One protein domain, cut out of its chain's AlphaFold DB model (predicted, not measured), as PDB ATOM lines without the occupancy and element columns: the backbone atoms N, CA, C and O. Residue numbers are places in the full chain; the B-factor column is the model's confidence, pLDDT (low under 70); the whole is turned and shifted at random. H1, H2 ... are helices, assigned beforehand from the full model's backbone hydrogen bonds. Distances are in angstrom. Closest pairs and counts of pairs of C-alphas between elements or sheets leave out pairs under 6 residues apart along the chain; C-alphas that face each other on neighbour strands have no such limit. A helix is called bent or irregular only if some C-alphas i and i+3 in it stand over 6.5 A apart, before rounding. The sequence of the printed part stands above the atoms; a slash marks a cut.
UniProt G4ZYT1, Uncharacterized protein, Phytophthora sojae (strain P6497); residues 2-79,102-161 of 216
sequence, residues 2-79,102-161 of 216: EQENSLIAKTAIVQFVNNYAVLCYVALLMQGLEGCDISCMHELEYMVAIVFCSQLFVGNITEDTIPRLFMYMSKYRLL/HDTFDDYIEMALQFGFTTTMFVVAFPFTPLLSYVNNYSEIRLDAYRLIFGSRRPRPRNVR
ATOM      1  N   GLU A   2     156.821 163.776 146.892       67.31
ATOM      2  CA  GLU A   2     157.499 162.807 146.008       67.31
ATOM      3  C   GLU A   2     159.030 162.778 146.191       67.31
ATOM      4  O   GLU A   2     159.631 161.709 146.258       67.31
ATOM      5  N   GLN A   3     159.653 163.945 146.403       70.94
ATOM      6  CA  GLN A   3     161.077 164.049 146.760       70.94
ATOM      7  C   GLN A   3     161.384 163.487 148.160       70.94
ATOM      8  O   GLN A   3     162.353 162.748 148.316       70.94
ATOM      9  N   GLU A   4     160.533 163.785 149.150       71.94
ATOM     10  CA  GLU A   4     160.637 163.253 150.521       71.94
ATOM     11  C   GLU A   4     160.575 161.714 150.495       71.94
ATOM     12  O   GLU A   4     161.455 161.053 151.034       71.94
ATOM     13  N   ASN A   5     159.616 161.133 149.766       73.06
ATOM     14  CA  ASN A   5     159.449 159.682 149.636       73.06
ATOM     15  C   ASN A   5     160.645 158.998 148.954       73.06
ATOM     16  O   ASN A   5     161.019 157.892 149.340       73.06
ATOM     17  N   SER A   6     161.251 159.636 147.946       77.19
ATOM     18  CA  SER A   6     162.445 159.096 147.283       77.19
ATOM     19  C   SER A   6     163.657 159.088 148.216       77.19
ATOM     20  O   SER A   6     164.427 158.127 148.210       77.19
ATOM     21  N   LEU A   7     163.815 160.138 149.030       80.50
ATOM     22  CA  LEU A   7     164.879 160.220 150.028       80.50
ATOM     23  C   LEU A   7     164.685 159.161 151.118       80.50
ATOM     24  O   LEU A   7     165.594 158.379 151.368       80.50
ATOM     25  N   ILE A   8     163.474 159.085 151.671       79.19
ATOM     26  CA  ILE A   8     163.049 158.080 152.650       79.19
ATOM     27  C   ILE A   8     163.380 156.669 152.149       79.19
ATOM     28  O   ILE A   8     164.068 155.917 152.833       79.19
ATOM     29  N   ALA A   9     162.950 156.309 150.938       77.25
ATOM     30  CA  ALA A   9     163.191 154.972 150.402       77.25
ATOM     31  C   ALA A   9     164.691 154.665 150.245       77.25
ATOM     32  O   ALA A   9     165.133 153.570 150.590       77.25
ATOM     33  N   LYS A  10     165.491 155.626 149.762       84.62
ATOM     34  CA  LYS A  10     166.943 155.448 149.602       84.62
ATOM     35  C   LYS A  10     167.644 155.269 150.946       84.62
ATOM     36  O   LYS A  10     168.434 154.340 151.088       84.62
ATOM     37  N   THR A  11     167.337 156.121 151.923       83.81
ATOM     38  CA  THR A  11     167.922 156.045 153.267       83.81
ATOM     39  C   THR A  11     167.535 154.740 153.959       83.81
ATOM     40  O   THR A  11     168.413 154.048 154.468       83.81
ATOM     41  N   ALA A  12     166.261 154.346 153.875       81.25
ATOM     42  CA  ALA A  12     165.768 153.097 154.448       81.25
ATOM     43  C   ALA A  12     166.493 151.869 153.880       81.25
ATOM     44  O   ALA A  12     166.913 150.996 154.634       81.25
ATOM     45  N   ILE A  13     166.691 151.809 152.557       82.56
ATOM     46  CA  ILE A  13     167.403 150.695 151.914       82.56
ATOM     47  C   ILE A  13     168.860 150.637 152.382       82.56
ATOM     48  O   ILE A  13     169.351 149.559 152.712       82.56
ATOM     49  N   VAL A  14     169.550 151.780 152.435       86.62
ATOM     50  CA  VAL A  14     170.955 151.834 152.869       86.62
ATOM     51  C   VAL A  14     171.094 151.388 154.322       86.62
ATOM     52  O   VAL A  14     171.937 150.544 154.617       86.62
ATOM     53  N   GLN A  15     170.253 151.904 155.218       83.75
ATOM     54  CA  GLN A  15     170.272 151.525 156.630       83.75
ATOM     55  C   GLN A  15     169.918 150.049 156.825       83.75
ATOM     56  O   GLN A  15     170.572 149.364 157.607       83.75
ATOM     57  N   PHE A  16     168.942 149.531 156.078       80.38
ATOM     58  CA  PHE A  16     168.579 148.120 156.134       80.38
ATOM     59  C   PHE A  16     169.738 147.221 155.691       80.38
ATOM     60  O   PHE A  16     170.138 146.320 156.425       80.38
ATOM     61  N   VAL A  17     170.334 147.485 154.527       83.75
ATOM     62  CA  VAL A  17     171.480 146.697 154.054       83.75
ATOM     63  C   VAL A  17     172.633 146.788 155.048       83.75
ATOM     64  O   VAL A  17     173.201 145.760 155.393       83.75
ATOM     65  N   ASN A  18     172.943 147.975 155.572       86.62
ATOM     66  CA  ASN A  18     174.041 148.143 156.521       86.62
ATOM     67  C   ASN A  18     173.817 147.366 157.832       86.62
ATOM     68  O   ASN A  18     174.736 146.723 158.329       86.62
ATOM     69  N   ASN A  19     172.593 147.376 158.362       82.81
ATOM     70  CA  ASN A  19     172.267 146.704 159.620       82.81
ATOM     71  C   ASN A  19     172.142 145.178 159.486       82.81
ATOM     72  O   ASN A  19     172.471 144.458 160.426       82.81
ATOM     73  N   TYR A  20     171.697 144.670 158.331       80.38
ATOM     74  CA  TYR A  20     171.464 143.235 158.132       80.38
ATOM     75  C   TYR A  20     172.543 142.516 157.316       80.38
ATOM     76  O   TYR A  20     172.593 141.291 157.366       80.38
ATOM     77  N   ALA A  21     173.424 143.214 156.589       82.81
ATOM     78  CA  ALA A  21     174.421 142.572 155.723       82.81
ATOM     79  C   ALA A  21     175.341 141.614 156.488       82.81
ATOM     80  O   ALA A  21     175.565 140.495 156.029       82.81
ATOM     81  N   VAL A  22     175.831 142.022 157.664       79.69
ATOM     82  CA  VAL A  22     176.705 141.186 158.502       79.69
ATOM     83  C   VAL A  22     175.961 139.940 158.984       79.69
ATOM     84  O   VAL A  22     176.479 138.832 158.873       79.69
ATOM     85  N   LEU A  23     174.715 140.089 159.438       75.81
ATOM     86  CA  LEU A  23     173.904 138.958 159.890       75.81
ATOM     87  C   LEU A  23     173.550 138.003 158.746       75.81
ATOM     88  O   LEU A  23     173.625 136.791 158.915       75.81
ATOM     89  N   CYS A  24     173.213 138.526 157.567       76.69
ATOM     90  CA  CYS A  24     172.965 137.719 156.374       76.69
ATOM     91  C   CYS A  24     174.226 136.974 155.918       76.69
ATOM     92  O   CYS A  24     174.131 135.820 155.504       76.69
ATOM     93  N   TYR A  25     175.398 137.603 156.014       77.69
ATOM     94  CA  TYR A  25     176.679 136.975 155.697       77.69
ATOM     95  C   TYR A  25     176.967 135.792 156.632       77.69
ATOM     96  O   TYR A  25     177.205 134.680 156.159       77.69
ATOM     97  N   VAL A  26     176.861 135.997 157.948       71.62
ATOM     98  CA  VAL A  26     177.094 134.932 158.937       71.62
ATOM     99  C   VAL A  26     176.024 133.837 158.843       71.62
ATOM    100  O   VAL A  26     176.332 132.658 158.949       71.62
ATOM    101  N   ALA A  27     174.764 134.181 158.581       70.12
ATOM    102  CA  ALA A  27     173.699 133.183 158.496       70.12
ATOM    103  C   ALA A  27     173.766 132.317 157.227       70.12
ATOM    104  O   ALA A  27     173.506 131.120 157.289       70.12
ATOM    105  N   LEU A  28     174.061 132.918 156.067       70.88
ATOM    106  CA  LEU A  28     173.892 132.258 154.765       70.88
ATOM    107  C   LEU A  28     175.209 131.809 154.130       70.88
ATOM    108  O   LEU A  28     175.241 130.764 153.482       70.88
ATOM    109  N   LEU A  29     176.281 132.593 154.272       68.81
ATOM    110  CA  LEU A  29     177.547 132.326 153.585       68.81
ATOM    111  C   LEU A  29     178.484 131.464 154.431       68.81
ATOM    112  O   LEU A  29     179.045 130.510 153.897       68.81
ATOM    113  N   MET A  30     178.579 131.719 155.739       66.56
ATOM    114  CA  MET A  30     179.380 130.881 156.647       66.56
ATOM    115  C   MET A  30     178.869 129.436 156.693       66.56
ATOM    116  O   MET A  30     179.649 128.494 156.574       66.56
ATOM    117  N   GLN A  31     177.547 129.240 156.750       64.50
ATOM    118  CA  GLN A  31     176.959 127.898 156.763       64.50
ATOM    119  C   GLN A  31     177.205 127.118 155.455       64.50
ATOM    120  O   GLN A  31     177.222 125.887 155.467       64.50
ATOM    121  N   GLY A  32     177.383 127.821 154.330       63.44
ATOM    122  CA  GLY A  32     177.555 127.222 153.005       63.44
ATOM    123  C   GLY A  32     179.005 126.982 152.572       63.44
ATOM    124  O   GLY A  32     179.237 126.070 151.782       63.44
ATOM    125  N   LEU A  33     179.964 127.784 153.049       60.56
ATOM    126  CA  LEU A  33     181.354 127.763 152.566       60.56
ATOM    127  C   LEU A  33     182.319 126.981 153.464       60.56
ATOM    128  O   LEU A  33     183.174 126.276 152.932       60.56
ATOM    129  N   GLU A  34     182.197 127.081 154.791       60.44
ATOM    130  CA  GLU A  34     183.224 126.562 155.718       60.44
ATOM    131  C   GLU A  34     182.818 125.264 156.436       60.44
ATOM    132  O   GLU A  34     183.669 124.563 156.978       60.44
ATOM    133  N   GLY A  35     181.545 124.863 156.349       56.88
ATOM    134  CA  GLY A  35     181.026 123.702 157.074       56.88
ATOM    135  C   GLY A  35     180.810 124.018 158.559       56.88
ATOM    136  O   GLY A  35     181.542 124.776 159.182       56.88
ATOM    137  N   CYS A  36     179.733 123.483 159.129       59.22
ATOM    138  CA  CYS A  36     179.220 123.926 160.422       59.22
ATOM    139  C   CYS A  36     179.582 122.911 161.519       59.22
ATOM    140  O   CYS A  36     179.021 121.815 161.538       59.22
ATOM    141  N   ASP A  37     180.485 123.276 162.433       54.66
ATOM    142  CA  ASP A  37     180.618 122.609 163.735       54.66
ATOM    143  C   ASP A  37     179.569 123.161 164.722       54.66
ATOM    144  O   ASP A  37     179.049 124.267 164.548       54.66
ATOM    145  N   ILE A  38     179.262 122.409 165.789       57.50
ATOM    146  CA  ILE A  38     178.252 122.741 166.827       57.50
ATOM    147  C   ILE A  38     178.422 124.173 167.395       57.50
ATOM    148  O   ILE A  38     177.452 124.793 167.826       57.50
ATOM    149  N   SER A  39     179.634 124.730 167.333       61.25
ATOM    150  CA  SER A  39     180.002 126.076 167.792       61.25
ATOM    151  C   SER A  39     179.454 127.239 166.942       61.25
ATOM    152  O   SER A  39     179.355 128.355 167.443       61.25
ATOM    153  N   CYS A  40     179.068 127.010 165.683       67.56
ATOM    154  CA  CYS A  40     178.685 128.081 164.747       67.56
ATOM    155  C   CYS A  40     177.338 128.747 165.099       67.56
ATOM    156  O   CYS A  40     177.167 129.954 164.925       67.56
ATOM    157  N   MET A  41     176.393 127.992 165.672       68.81
ATOM    158  CA  MET A  41     175.121 128.563 166.140       68.81
ATOM    159  C   MET A  41     175.320 129.537 167.307       68.81
ATOM    160  O   MET A  41     174.645 130.562 167.364       68.81
ATOM    161  N   HIS A  42     176.273 129.256 168.201       75.00
ATOM    162  CA  HIS A  42     176.604 130.158 169.303       75.00
ATOM    163  C   HIS A  42     177.317 131.422 168.821       75.00
ATOM    164  O   HIS A  42     177.063 132.501 169.343       75.00
ATOM    165  N   GLU A  43     178.173 131.324 167.805       76.19
ATOM    166  CA  GLU A  43     178.805 132.505 167.209       76.19
ATOM    167  C   GLU A  43     177.759 133.462 166.619       76.19
ATOM    168  O   GLU A  43     177.794 134.666 166.877       76.19
ATOM    169  N   LEU A  44     176.760 132.919 165.917       75.31
ATOM    170  CA  LEU A  44     175.637 133.702 165.410       75.31
ATOM    171  C   LEU A  44     174.783 134.298 166.543       75.31
ATOM    172  O   LEU A  44     174.400 135.465 166.462       75.31
ATOM    173  N   GLU A  45     174.508 133.527 167.598       80.19
ATOM    174  CA  GLU A  45     173.785 133.993 168.789       80.19
ATOM    175  C   GLU A  45     174.474 135.207 169.425       80.19
ATOM    176  O   GLU A  45     173.821 136.230 169.641       80.19
ATOM    177  N   TYR A  46     175.790 135.141 169.663       82.12
ATOM    178  CA  TYR A  46     176.540 136.256 170.247       82.12
ATOM    179  C   TYR A  46     176.510 137.501 169.362       82.12
ATOM    180  O   TYR A  46     176.307 138.599 169.875       82.12
ATOM    181  N   MET A  47     176.669 137.355 168.043       81.50
ATOM    182  CA  MET A  47     176.640 138.502 167.130       81.50
ATOM    183  C   MET A  47     175.266 139.173 167.105       81.50
ATOM    184  O   MET A  47     175.178 140.398 167.194       81.50
ATOM    185  N   VAL A  48     174.188 138.387 167.048       81.62
ATOM    186  CA  VAL A  48     172.817 138.913 167.109       81.62
ATOM    187  C   VAL A  48     172.562 139.585 168.457       81.62
ATOM    188  O   VAL A  48     172.041 140.697 168.485       81.62
ATOM    189  N   ALA A  49     172.960 138.955 169.565       85.19
ATOM    190  CA  ALA A  49     172.772 139.502 170.903       85.19
ATOM    191  C   ALA A  49     173.540 140.816 171.101       85.19
ATOM    192  O   ALA A  49     172.977 141.776 171.623       85.19
ATOM    193  N   ILE A  50     174.798 140.896 170.656       86.38
ATOM    194  CA  ILE A  50     175.610 142.115 170.753       86.38
ATOM    195  C   ILE A  50     174.999 143.228 169.905       86.38
ATOM    196  O   ILE A  50     174.800 144.324 170.424       86.38
ATOM    197  N   VAL A  51     174.662 142.967 168.638       85.00
ATOM    198  CA  VAL A  51     174.073 143.985 167.753       85.00
ATOM    199  C   VAL A  51     172.745 144.475 168.324       85.00
ATOM    200  O   VAL A  51     172.573 145.677 168.503       85.00
ATOM    201  N   PHE A  52     171.851 143.564 168.709       85.50
ATOM    202  CA  PHE A  52     170.536 143.915 169.230       85.50
ATOM    203  C   PHE A  52     170.620 144.681 170.556       85.50
ATOM    204  O   PHE A  52     170.059 145.766 170.673       85.50
ATOM    205  N   CYS A  53     171.374 144.179 171.538       86.50
ATOM    206  CA  CYS A  53     171.559 144.884 172.806       86.50
ATOM    207  C   CYS A  53     172.249 146.234 172.595       86.50
ATOM    208  O   CYS A  53     171.832 147.224 173.186       86.50
ATOM    209  N   SER A  54     173.272 146.308 171.738       87.62
ATOM    210  CA  SER A  54     173.951 147.576 171.465       87.62
ATOM    211  C   SER A  54     173.001 148.604 170.863       87.62
ATOM    212  O   SER A  54     173.023 149.744 171.302       87.62
ATOM    213  N   GLN A  55     172.123 148.213 169.940       83.62
ATOM    214  CA  GLN A  55     171.138 149.120 169.358       83.62
ATOM    215  C   GLN A  55     170.089 149.551 170.381       83.62
ATOM    216  O   GLN A  55     169.816 150.740 170.473       83.62
ATOM    217  N   LEU A  56     169.602 148.630 171.222       84.62
ATOM    218  CA  LEU A  56     168.702 148.972 172.326       84.62
ATOM    219  C   LEU A  56     169.331 149.997 173.279       84.62
ATOM    220  O   LEU A  56     168.694 150.975 173.650       84.62
ATOM    221  N   PHE A  57     170.581 149.794 173.697       84.06
ATOM    222  CA  PHE A  57     171.238 150.710 174.629       84.06
ATOM    223  C   PHE A  57     171.643 152.027 173.965       84.06
ATOM    224  O   PHE A  57     171.433 153.088 174.545       84.06
ATOM    225  N   VAL A  58     172.238 151.973 172.771       84.44
ATOM    226  CA  VAL A  58     172.707 153.164 172.057       84.44
ATOM    227  C   VAL A  58     171.526 154.033 171.641       84.44
ATOM    228  O   VAL A  58     171.605 155.222 171.921       84.44
ATOM    229  N   GLY A  59     170.444 153.465 171.091       80.19
ATOM    230  CA  GLY A  59     169.229 154.200 170.704       80.19
ATOM    231  C   GLY A  59     168.655 154.992 171.878       80.19
ATOM    232  O   GLY A  59     168.705 156.224 171.877       80.19
ATOM    233  N   ASN A  60     168.315 154.287 172.965       80.00
ATOM    234  CA  ASN A  60     167.839 154.891 174.216       80.00
ATOM    235  C   ASN A  60     168.785 155.984 174.771       80.00
ATOM    236  O   ASN A  60     168.345 157.004 175.307       80.00
ATOM    237  N   ILE A  61     170.109 155.799 174.681       81.69
ATOM    238  CA  ILE A  61     171.077 156.798 175.162       81.69
ATOM    239  C   ILE A  61     171.100 158.025 174.247       81.69
ATOM    240  O   ILE A  61     171.059 159.154 174.745       81.69
ATOM    241  N   THR A  62     171.216 157.824 172.934       78.94
ATOM    242  CA  THR A  62     171.404 158.912 171.971       78.94
ATOM    243  C   THR A  62     170.165 159.765 171.809       78.94
ATOM    244  O   THR A  62     170.284 160.985 171.689       78.94
ATOM    245  N   GLU A  63     169.000 159.135 171.850       74.56
ATOM    246  CA  GLU A  63     167.732 159.810 171.652       74.56
ATOM    247  C   GLU A  63     167.276 160.549 172.907       74.56
ATOM    248  O   GLU A  63     166.818 161.689 172.829       74.56
ATOM    249  N   ASP A  64     167.456 159.933 174.076       70.31
ATOM    250  CA  ASP A  64     166.847 160.447 175.292       70.31
ATOM    251  C   ASP A  64     167.849 161.075 176.259       70.31
ATOM    252  O   ASP A  64     167.725 162.225 176.700       70.31
ATOM    253  N   THR A  65     168.883 160.307 176.592       75.44
ATOM    254  CA  THR A  65     169.804 160.655 177.675       75.44
ATOM    255  C   THR A  65     170.700 161.823 177.277       75.44
ATOM    256  O   THR A  65     170.899 162.746 178.071       75.44
ATOM    257  N   ILE A  66     171.212 161.831 176.043       79.19
ATOM    258  CA  ILE A  66     172.111 162.880 175.545       79.19
ATOM    259  C   ILE A  66     171.433 164.259 175.482       79.19
ATOM    260  O   ILE A  66     171.976 165.192 176.085       79.19
ATOM    261  N   PRO A  67     170.275 164.454 174.816       78.62
ATOM    262  CA  PRO A  67     169.666 165.781 174.734       78.62
ATOM    263  C   PRO A  67     169.181 166.290 176.094       78.62
ATOM    264  O   PRO A  67     169.333 167.481 176.384       78.62
ATOM    265  N   ARG A  68     168.680 165.412 176.979       76.12
ATOM    266  CA  ARG A  68     168.320 165.796 178.357       76.12
ATOM    267  C   ARG A  68     169.537 166.196 179.172       76.12
ATOM    268  O   ARG A  68     169.490 167.214 179.860       76.12
ATOM    269  N   LEU A  69     170.629 165.439 179.079       78.50
ATOM    270  CA  LEU A  69     171.881 165.775 179.748       78.50
ATOM    271  C   LEU A  69     172.436 167.099 179.219       78.50
ATOM    272  O   LEU A  69     172.838 167.945 180.011       78.50
ATOM    273  N   PHE A  70     172.402 167.327 177.907       80.75
ATOM    274  CA  PHE A  70     172.834 168.587 177.310       80.75
ATOM    275  C   PHE A  70     171.970 169.765 177.776       80.75
ATOM    276  O   PHE A  70     172.512 170.801 178.162       80.75
ATOM    277  N   MET A  71     170.640 169.610 177.820       73.75
ATOM    278  CA  MET A  71     169.729 170.633 178.350       73.75
ATOM    279  C   MET A  71     169.990 170.894 179.836       73.75
ATOM    280  O   MET A  71     170.076 172.051 180.244       73.75
ATOM    281  N   TYR A  72     170.143 169.840 180.640       74.44
ATOM    282  CA  TYR A  72     170.485 169.937 182.055       74.44
ATOM    283  C   TYR A  72     171.798 170.709 182.214       74.44
ATOM    284  O   TYR A  72     171.804 171.773 182.822       74.44
ATOM    285  N   MET A  73     172.884 170.276 181.575       77.88
ATOM    286  CA  MET A  73     174.193 170.937 181.648       77.88
ATOM    287  C   MET A  73     174.155 172.389 181.151       77.88
ATOM    288  O   MET A  73     174.735 173.271 181.783       77.88
ATOM    289  N   SER A  74     173.429 172.663 180.065       72.00
ATOM    290  CA  SER A  74     173.206 174.016 179.547       72.00
ATOM    291  C   SER A  74     172.446 174.881 180.555       72.00
ATOM    292  O   SER A  74     172.830 176.022 180.802       72.00
ATOM    293  N   LYS A  75     171.442 174.316 181.237       68.69
ATOM    294  CA  LYS A  75     170.715 174.972 182.325       68.69
ATOM    295  C   LYS A  75     171.636 175.295 183.497       68.69
ATOM    296  O   LYS A  75     171.583 176.425 183.950       68.69
ATOM    297  N   TYR A  76     172.512 174.391 183.950       68.81
ATOM    298  CA  TYR A  76     173.483 174.707 185.017       68.81
ATOM    299  C   TYR A  76     174.500 175.767 184.594       68.81
ATOM    300  O   TYR A  76     174.888 176.604 185.405       68.81
ATOM    301  N   ARG A  77     174.902 175.772 183.319       70.81
ATOM    302  CA  ARG A  77     175.817 176.780 182.773       70.81
ATOM    303  C   ARG A  77     175.154 178.156 182.626       70.81
ATOM    304  O   ARG A  77     175.834 179.164 182.778       70.81
ATOM    305  N   LEU A  78     173.848 178.194 182.349       63.75
ATOM    306  CA  LEU A  78     173.062 179.414 182.127       63.75
ATOM    307  C   LEU A  78     172.408 179.967 183.410       63.75
ATOM    308  O   LEU A  78     172.266 181.180 183.538       63.75
ATOM    309  N   LEU A  79     172.065 179.113 184.388       59.16
ATOM    310  CA  LEU A  79     171.507 179.514 185.695       59.16
ATOM    311  C   LEU A  79     172.466 180.379 186.519       59.16
ATOM    312  O   LEU A  79     172.032 181.011 187.473       59.16
ATOM    313  N   HIS A 102     161.459 164.348 159.383       81.38
ATOM    314  CA  HIS A 102     162.676 163.542 159.436       81.38
ATOM    315  C   HIS A 102     162.785 162.778 160.756       81.38
ATOM    316  O   HIS A 102     163.036 161.581 160.710       81.38
ATOM    317  N   ASP A 103     162.500 163.433 161.888       82.31
ATOM    318  CA  ASP A 103     162.515 162.787 163.204       82.31
ATOM    319  C   ASP A 103     161.492 161.648 163.239       82.31
ATOM    320  O   ASP A 103     161.841 160.512 163.519       82.31
ATOM    321  N   THR A 104     160.254 161.905 162.796       83.56
ATOM    322  CA  THR A 104     159.233 160.842 162.737       83.56
ATOM    323  C   THR A 104     159.664 159.669 161.854       83.56
ATOM    324  O   THR A 104     159.303 158.524 162.110       83.56
ATOM    325  N   PHE A 105     160.387 159.936 160.765       83.50
ATOM    326  CA  PHE A 105     160.859 158.889 159.868       83.50
ATOM    327  C   PHE A 105     161.958 158.031 160.500       83.50
ATOM    328  O   PHE A 105     161.911 156.810 160.343       83.50
ATOM    329  N   ASP A 106     162.897 158.654 161.206       82.50
ATOM    330  CA  ASP A 106     163.953 157.946 161.922       82.50
ATOM    331  C   ASP A 106     163.349 157.069 163.037       82.50
ATOM    332  O   ASP A 106     163.641 155.872 163.065       82.50
ATOM    333  N   ASP A 107     162.383 157.592 163.810       84.62
ATOM    334  CA  ASP A 107     161.635 156.834 164.831       84.62
ATOM    335  C   ASP A 107     160.928 155.598 164.207       84.62
ATOM    336  O   ASP A 107     160.931 154.482 164.740       84.62
ATOM    337  N   TYR A 108     160.344 155.751 163.007       84.06
ATOM    338  CA  TYR A 108     159.717 154.632 162.289       84.06
ATOM    339  C   TYR A 108     160.717 153.591 161.793       84.06
ATOM    340  O   TYR A 108     160.398 152.396 161.784       84.06
ATOM    341  N   ILE A 109     161.888 154.019 161.321       82.06
ATOM    342  CA  ILE A 109     162.926 153.086 160.888       82.06
ATOM    343  C   ILE A 109     163.470 152.315 162.076       82.06
ATOM    344  O   ILE A 109     163.660 151.108 161.947       82.06
ATOM    345  N   GLU A 110     163.697 152.967 163.209       82.19
ATOM    346  CA  GLU A 110     164.157 152.298 164.421       82.19
ATOM    347  C   GLU A 110     163.198 151.172 164.818       82.19
ATOM    348  O   GLU A 110     163.609 150.012 164.930       82.19
ATOM    349  N   MET A 111     161.895 151.463 164.859       84.06
ATOM    350  CA  MET A 111     160.879 150.438 165.097       84.06
ATOM    351  C   MET A 111     160.873 149.337 164.024       84.06
ATOM    352  O   MET A 111     160.684 148.159 164.344       84.06
ATOM    353  N   ALA A 112     161.083 149.680 162.748       81.31
ATOM    354  CA  ALA A 112     161.138 148.704 161.657       81.31
ATOM    355  C   ALA A 112     162.349 147.774 161.782       81.31
ATOM    356  O   ALA A 112     162.225 146.562 161.601       81.31
ATOM    357  N   LEU A 113     163.512 148.326 162.121       80.69
ATOM    358  CA  LEU A 113     164.734 147.572 162.355       80.69
ATOM    359  C   LEU A 113     164.574 146.683 163.588       80.69
ATOM    360  O   LEU A 113     164.851 145.493 163.490       80.69
ATOM    361  N   GLN A 114     164.046 147.193 164.702       83.50
ATOM    362  CA  GLN A 114     163.797 146.403 165.909       83.50
ATOM    363  C   GLN A 114     162.814 145.254 165.643       83.50
ATOM    364  O   GLN A 114     163.045 144.116 166.073       83.50
ATOM    365  N   PHE A 115     161.736 145.520 164.897       81.31
ATOM    366  CA  PHE A 115     160.816 144.483 164.438       81.31
ATOM    367  C   PHE A 115     161.534 143.464 163.558       81.31
ATOM    368  O   PHE A 115     161.347 142.262 163.740       81.31
ATOM    369  N   GLY A 116     162.381 143.922 162.641       79.50
ATOM    370  CA  GLY A 116     163.207 143.062 161.816       79.50
ATOM    371  C   GLY A 116     164.108 142.168 162.671       79.50
ATOM    372  O   GLY A 116     163.993 140.966 162.537       79.50
ATOM    373  N   PHE A 117     164.890 142.649 163.639       77.69
ATOM    374  CA  PHE A 117     165.703 141.773 164.505       77.69
ATOM    375  C   PHE A 117     164.861 140.808 165.351       77.69
ATOM    376  O   PHE A 117     165.269 139.675 165.596       77.69
ATOM    377  N   THR A 118     163.662 141.235 165.757       77.88
ATOM    378  CA  THR A 118     162.725 140.409 166.534       77.88
ATOM    379  C   THR A 118     162.075 139.306 165.690       77.88
ATOM    380  O   THR A 118     161.790 138.228 166.208       77.88
ATOM    381  N   THR A 119     161.811 139.565 164.405       71.06
ATOM    382  CA  THR A 119     161.070 138.654 163.509       71.06
ATOM    383  C   THR A 119     161.935 137.907 162.509       71.06
ATOM    384  O   THR A 119     161.573 136.806 162.093       71.06
ATOM    385  N   THR A 120     163.073 138.478 162.117       63.38
ATOM    386  CA  THR A 120     164.062 137.820 161.268       63.38
ATOM    387  C   THR A 120     164.542 136.548 161.952       63.38
ATOM    388  O   THR A 120     164.451 136.387 163.166       63.38
ATOM    389  N   MET A 121     165.019 135.624 161.122       56.00
ATOM    390  CA  MET A 121     165.405 134.224 161.362       56.00
ATOM    391  C   MET A 121     166.221 133.896 162.633       56.00
ATOM    392  O   MET A 121     166.522 132.731 162.879       56.00
ATOM    393  N   PHE A 122     166.578 134.884 163.446       60.19
ATOM    394  CA  PHE A 122     167.470 134.802 164.589       60.19
ATOM    395  C   PHE A 122     166.775 134.617 165.940       60.19
ATOM    396  O   PHE A 122     167.471 134.382 166.921       60.19
ATOM    397  N   VAL A 123     165.437 134.609 166.023       65.06
ATOM    398  CA  VAL A 123     164.731 134.137 167.241       65.06
ATOM    399  C   VAL A 123     165.102 132.688 167.587       65.06
ATOM    400  O   VAL A 123     165.086 132.300 168.751       65.06
ATOM    401  N   VAL A 124     165.468 131.895 166.572       64.19
ATOM    402  CA  VAL A 124     165.983 130.531 166.758       64.19
ATOM    403  C   VAL A 124     167.353 130.538 167.448       64.19
ATOM    404  O   VAL A 124     167.647 129.611 168.192       64.19
ATOM    405  N   ALA A 125     168.167 131.576 167.221       68.44
ATOM    406  CA  ALA A 125     169.477 131.736 167.847       68.44
ATOM    407  C   ALA A 125     169.370 132.395 169.234       68.44
ATOM    408  O   ALA A 125     169.975 131.907 170.178       68.44
ATOM    409  N   PHE A 126     168.565 133.454 169.378       74.44
ATOM    410  CA  PHE A 126     168.356 134.159 170.643       74.44
ATOM    411  C   PHE A 126     166.853 134.300 170.958       74.44
ATOM    412  O   PHE A 126     166.181 135.201 170.448       74.44
ATOM    413  N   PRO A 127     166.286 133.431 171.814       78.38
ATOM    414  CA  PRO A 127     164.843 133.392 172.061       78.38
ATOM    415  C   PRO A 127     164.327 134.543 172.940       78.38
ATOM    416  O   PRO A 127     163.116 134.728 173.050       78.38
ATOM    417  N   PHE A 128     165.212 135.326 173.571       83.44
ATOM    418  CA  PHE A 128     164.830 136.431 174.461       83.44
ATOM    419  C   PHE A 128     164.594 137.766 173.737       83.44
ATOM    420  O   PHE A 128     164.025 138.680 174.339       83.44
ATOM    421  N   THR A 129     164.948 137.881 172.452       82.94
ATOM    422  CA  THR A 129     164.727 139.087 171.628       82.94
ATOM    423  C   THR A 129     163.302 139.647 171.721       82.94
ATOM    424  O   THR A 129     163.164 140.852 171.932       82.94
ATOM    425  N   PRO A 130     162.224 138.835 171.650       84.88
ATOM    426  CA  PRO A 130     160.856 139.351 171.721       84.88
ATOM    427  C   PRO A 130     160.524 139.983 173.075       84.88
ATOM    428  O   PRO A 130     159.809 140.980 173.134       84.88
ATOM    429  N   LEU A 131     161.058 139.425 174.166       88.62
ATOM    430  CA  LEU A 131     160.827 139.940 175.513       88.62
ATOM    431  C   LEU A 131     161.561 141.266 175.724       88.62
ATOM    432  O   LEU A 131     160.973 142.216 176.235       88.62
ATOM    433  N   LEU A 132     162.817 141.351 175.285       87.69
ATOM    434  CA  LEU A 132     163.589 142.594 175.333       87.69
ATOM    435  C   LEU A 132     162.960 143.685 174.456       87.69
ATOM    436  O   LEU A 132     162.808 144.816 174.904       87.69
ATOM    437  N   SER A 133     162.511 143.323 173.253       88.69
ATOM    438  CA  SER A 133     161.798 144.213 172.331       88.69
ATOM    439  C   SER A 133     160.497 144.751 172.939       88.69
ATOM    440  O   SER A 133     160.189 145.933 172.818       88.69
ATOM    441  N   TYR A 134     159.753 143.917 173.670       89.56
ATOM    442  CA  TYR A 134     158.547 144.349 174.376       89.56
ATOM    443  C   TYR A 134     158.844 145.385 175.472       89.56
ATOM    444  O   TYR A 134     158.148 146.396 175.570       89.56
ATOM    445  N   VAL A 135     159.884 145.153 176.279       90.06
ATOM    446  CA  VAL A 135     160.306 146.098 177.325       90.06
ATOM    447  C   VAL A 135     160.816 147.406 176.711       90.06
ATOM    448  O   VAL A 135     160.494 148.477 177.234       90.06
ATOM    449  N   ASN A 136     161.540 147.328 175.589       89.06
ATOM    450  CA  ASN A 136     161.977 148.511 174.854       89.06
ATOM    451  C   ASN A 136     160.774 149.314 174.360       89.06
ATOM    452  O   ASN A 136     160.614 150.456 174.758       89.06
ATOM    453  N   ASN A 137     159.844 148.676 173.643       89.94
ATOM    454  CA  ASN A 137     158.642 149.332 173.118       89.94
ATOM    455  C   ASN A 137     157.781 149.975 174.216       89.94
ATOM    456  O   ASN A 137     157.186 151.028 174.003       89.94
ATOM    457  N   TYR A 138     157.682 149.352 175.397       90.62
ATOM    458  CA  TYR A 138     156.972 149.956 176.526       90.62
ATOM    459  C   TYR A 138     157.648 151.246 177.005       90.62
ATOM    460  O   TYR A 138     156.958 152.219 177.322       90.62
ATOM    461  N   SER A 139     158.979 151.241 177.072       87.56
ATOM    462  CA  SER A 139     159.769 152.408 177.465       87.56
ATOM    463  C   SER A 139     159.685 153.494 176.390       87.56
ATOM    464  O   SER A 139     159.346 154.626 176.723       87.56
ATOM    465  N   GLU A 140     159.835 153.121 175.120       87.88
ATOM    466  CA  GLU A 140     159.789 154.008 173.953       87.88
ATOM    467  C   GLU A 140     158.493 154.812 173.891       87.88
ATOM    468  O   GLU A 140     158.512 156.035 173.908       87.88
ATOM    469  N   ILE A 141     157.335 154.150 174.017       89.94
ATOM    470  CA  ILE A 141     156.030 154.835 174.018       89.94
ATOM    471  C   ILE A 141     155.960 155.925 175.103       89.94
ATOM    472  O   ILE A 141     155.305 156.957 174.927       89.94
ATOM    473  N   ARG A 142     156.586 155.697 176.263       89.62
ATOM    474  CA  ARG A 142     156.609 156.674 177.362       89.62
ATOM    475  C   ARG A 142     157.620 157.786 177.108       89.62
ATOM    476  O   ARG A 142     157.321 158.934 177.447       89.62
ATOM    477  N   LEU A 143     158.782 157.454 176.553       85.94
ATOM    478  CA  LEU A 143     159.849 158.400 176.244       85.94
ATOM    479  C   LEU A 143     159.457 159.315 175.081       85.94
ATOM    480  O   LEU A 143     159.505 160.532 175.263       85.94
ATOM    481  N   ASP A 144     158.913 158.774 173.994       86.06
ATOM    482  CA  ASP A 144     158.353 159.522 172.864       86.06
ATOM    483  C   ASP A 144     157.247 160.478 173.299       86.06
ATOM    484  O   ASP A 144     157.245 161.665 172.962       86.06
ATOM    485  N   ALA A 145     156.308 159.989 174.116       88.75
ATOM    486  CA  ALA A 145     155.243 160.831 174.650       88.75
ATOM    487  C   ALA A 145     155.818 161.986 175.481       88.75
ATOM    488  O   ALA A 145     155.360 163.125 175.374       88.75
ATOM    489  N   TYR A 146     156.843 161.719 176.293       85.81
ATOM    490  CA  TYR A 146     157.517 162.761 177.056       85.81
ATOM    491  C   TYR A 146     158.251 163.753 176.138       85.81
ATOM    492  O   TYR A 146     158.132 164.965 176.341       85.81
ATOM    493  N   ARG A 147     158.975 163.269 175.122       84.12
ATOM    494  CA  ARG A 147     159.705 164.080 174.136       84.12
ATOM    495  C   ARG A 147     158.754 165.028 173.408       84.12
ATOM    496  O   ARG A 147     159.028 166.226 173.349       84.12
ATOM    497  N   LEU A 148     157.596 164.531 172.975       85.31
ATOM    498  CA  LEU A 148     156.581 165.320 172.277       85.31
ATOM    499  C   LEU A 148     155.905 166.376 173.162       85.31
ATOM    500  O   LEU A 148     155.591 167.466 172.682       85.31
ATOM    501  N   ILE A 149     155.675 166.073 174.444       85.25
ATOM    502  CA  ILE A 149     154.979 166.982 175.371       85.25
ATOM    503  C   ILE A 149     155.926 168.041 175.952       85.25
ATOM    504  O   ILE A 149     155.528 169.195 176.108       85.25
ATOM    505  N   PHE A 150     157.155 167.661 176.308       80.06
ATOM    506  CA  PHE A 150     158.064 168.505 177.092       80.06
ATOM    507  C   PHE A 150     159.349 168.910 176.358       80.06
ATOM    508  O   PHE A 150     159.989 169.880 176.765       80.06
ATOM    509  N   GLY A 151     159.757 168.168 175.325       76.31
ATOM    510  CA  GLY A 151     161.032 168.360 174.624       76.31
ATOM    511  C   GLY A 151     160.923 169.132 173.308       76.31
ATOM    512  O   GLY A 151     161.860 169.841 172.936       76.31
ATOM    513  N   SER A 152     159.789 169.027 172.619       81.56
ATOM    514  CA  SER A 152     159.584 169.628 171.300       81.56
ATOM    515  C   SER A 152     158.517 170.715 171.280       81.56
ATOM    516  O   SER A 152     157.505 170.635 171.975       81.56
ATOM    517  N   ARG A 153     158.692 171.698 170.393       85.69
ATOM    518  CA  ARG A 153     157.619 172.625 170.024       85.69
ATOM    519  C   ARG A 153     156.477 171.849 169.372       85.69
ATOM    520  O   ARG A 153     156.728 170.962 168.558       85.69
ATOM    521  N   ARG A 154     155.231 172.257 169.637       85.75
ATOM    522  CA  ARG A 154     154.028 171.669 169.032       85.75
ATOM    523  C   ARG A 154     154.182 171.518 167.502       85.75
ATOM    524  O   ARG A 154     154.260 172.538 166.801       85.75
ATOM    525  N   PRO A 155     154.208 170.282 166.969       85.19
ATOM    526  CA  PRO A 155     154.343 170.055 165.538       85.19
ATOM    527  C   PRO A 155     153.054 170.445 164.804       85.19
ATOM    528  O   PRO A 155     151.952 170.427 165.366       85.19
ATOM    529  N   ARG A 156     153.178 170.819 163.526       84.94
ATOM    530  CA  ARG A 156     152.009 171.141 162.697       84.94
ATOM    531  C   ARG A 156     151.340 169.845 162.228       84.94
ATOM    532  O   ARG A 156     152.034 168.995 161.673       84.94
ATOM    533  N   PRO A 157     150.014 169.691 162.393       85.00
ATOM    534  CA  PRO A 157     149.325 168.489 161.948       85.00
ATOM    535  C   PRO A 157     149.423 168.361 160.423       85.00
ATOM    536  O   PRO A 157     149.137 169.311 159.691       85.00
ATOM    537  N   ARG A 158     149.820 167.180 159.944       83.00
ATOM    538  CA  ARG A 158     149.946 166.859 158.518       83.00
ATOM    539  C   ARG A 158     149.104 165.624 158.213       83.00
ATOM    540  O   ARG A 158     149.214 164.611 158.894       83.00
ATOM    541  N   ASN A 159     148.266 165.707 157.184       80.19
ATOM    542  CA  ASN A 159     147.464 164.567 156.743       80.19
ATOM    543  C   ASN A 159     148.337 163.600 155.940       80.19
ATOM    544  O   ASN A 159     148.933 163.989 154.931       80.19
ATOM    545  N   VAL A 160     148.373 162.336 156.358       75.94
ATOM    546  CA  VAL A 160     149.128 161.268 155.691       75.94
ATOM    547  C   VAL A 160     148.145 160.186 155.243       75.94
ATOM    548  O   VAL A 160     147.274 159.784 156.007       75.94
ATOM    549  N   ARG A 161     148.244 159.737 153.984       69.12
ATOM    550  CA  ARG A 161     147.298 158.766 153.385       69.12
ATOM    551  C   ARG A 161     147.530 157.319 153.833       69.12
ATOM    552  O   ARG A 161     146.676 156.473 153.604       69.12
TER     553      ARG A 161
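Overview. This is residues 2 to 79 and 102 to 161 of the 216 residues of an uncharacterized protein of Phytophthora sojae (strain P6497) (UniProt G4ZYT1). A loose up-and-down bundle of three long helical pieces, H2a, H3 and H5, has the bent helix H1 along one side: its second arm, H1b, pairs with H2a as a hairpin at one end, and its first arm, H1a, turns away from H2a and passes by H3. Residues 72 to 79 stick out at the far end of the long helix H2, and the tail, residues 152 to 161, swings free after H5. The printed part has 138 residues, with five named helices in the order H1 to H5 and no named strand; the class is all helix. The whole is loose, with a radius of gyration of the C-alphas of 18.7 A, and only just elongated, spanning 61 by 40 by 25 A.

Arrangement. H1, residues 2 to 33, was assigned as one helix by its hydrogen bonds but is bent, with C-alphas 19 and 22 7.2 A apart; its arms, H1a to residue 19 and H1b from residue 22, stand at a steep tilt of 50 degrees. H2, residues 40 to 78, is likewise one helix by its hydrogen bonds but bent, with C-alphas 63 and 66 6.6 A apart; its arms, H2a to residue 63 and H2b from residue 66, stand at a shallow tilt of 31 degrees. H1b and H2a form a helical hairpin at 9 degrees; their closest C-alphas, of Val 26 and Leu 44, are 6.7 A apart. H2b touches no helix. H3, residues 102 to 119, only just touches H1a, with 3 pairs of C-alphas within 8 A, the closest those of Ala 12 and Ile 109 at 7.0 A. H3 is close to but not clearly touching H2a, the closest C-alphas being those of Phe 52 and Phe 117 at 7.1 A. H4, residues 121 to 124, is near H1b. H5, residues 129 to 151, touches H3, opposite ways at a shallow tilt of 12 degrees, with the C-alphas of Thr 118 and Pro 130 closest at 5.6 A. H5 is close to but not clearly touching H2a, the closest C-alphas being those of Leu 56 and Asn 136 at 7.2 A. Every O i to N i+4 pair is within hydrogen-bond range in H1a, H2a, H2b and H3, against 5 of 8 in H1b and 18 of 19 in H5; H4 is too short for such a pair.

Along the chain. H1a begins at C-alpha 2, (157.499, 162.807, 146.008), and is 25.7 A long; H1b is 15.4 A. H2a, 34.3 A, begins at C-alpha 40, (178.685, 128.081, 164.747), and H2b is 17.8 A. H3 is 25.3 A long. H4 is only just irregular: C-alphas 121 and 124 are 6.6 A apart. H5, 29.7 A, ends at C-alpha 151, (161.032, 168.360, 174.624).

Size, cuts and confidence. The C-alphas farthest apart, of Gly 35 and Leu 79, are 63.4 A apart. Residues 80 to 101 are not printed, and C-alphas 79 and 102 are 32.0 A apart across this cut. Of the links printed whole, H3 to H4 and H4 to H5 are tight and H1 to H2 is short. The mean pLDDT of the printed part is 78.2; 25 residues are under 70, among them residues 29 to 41 and 120 to 125.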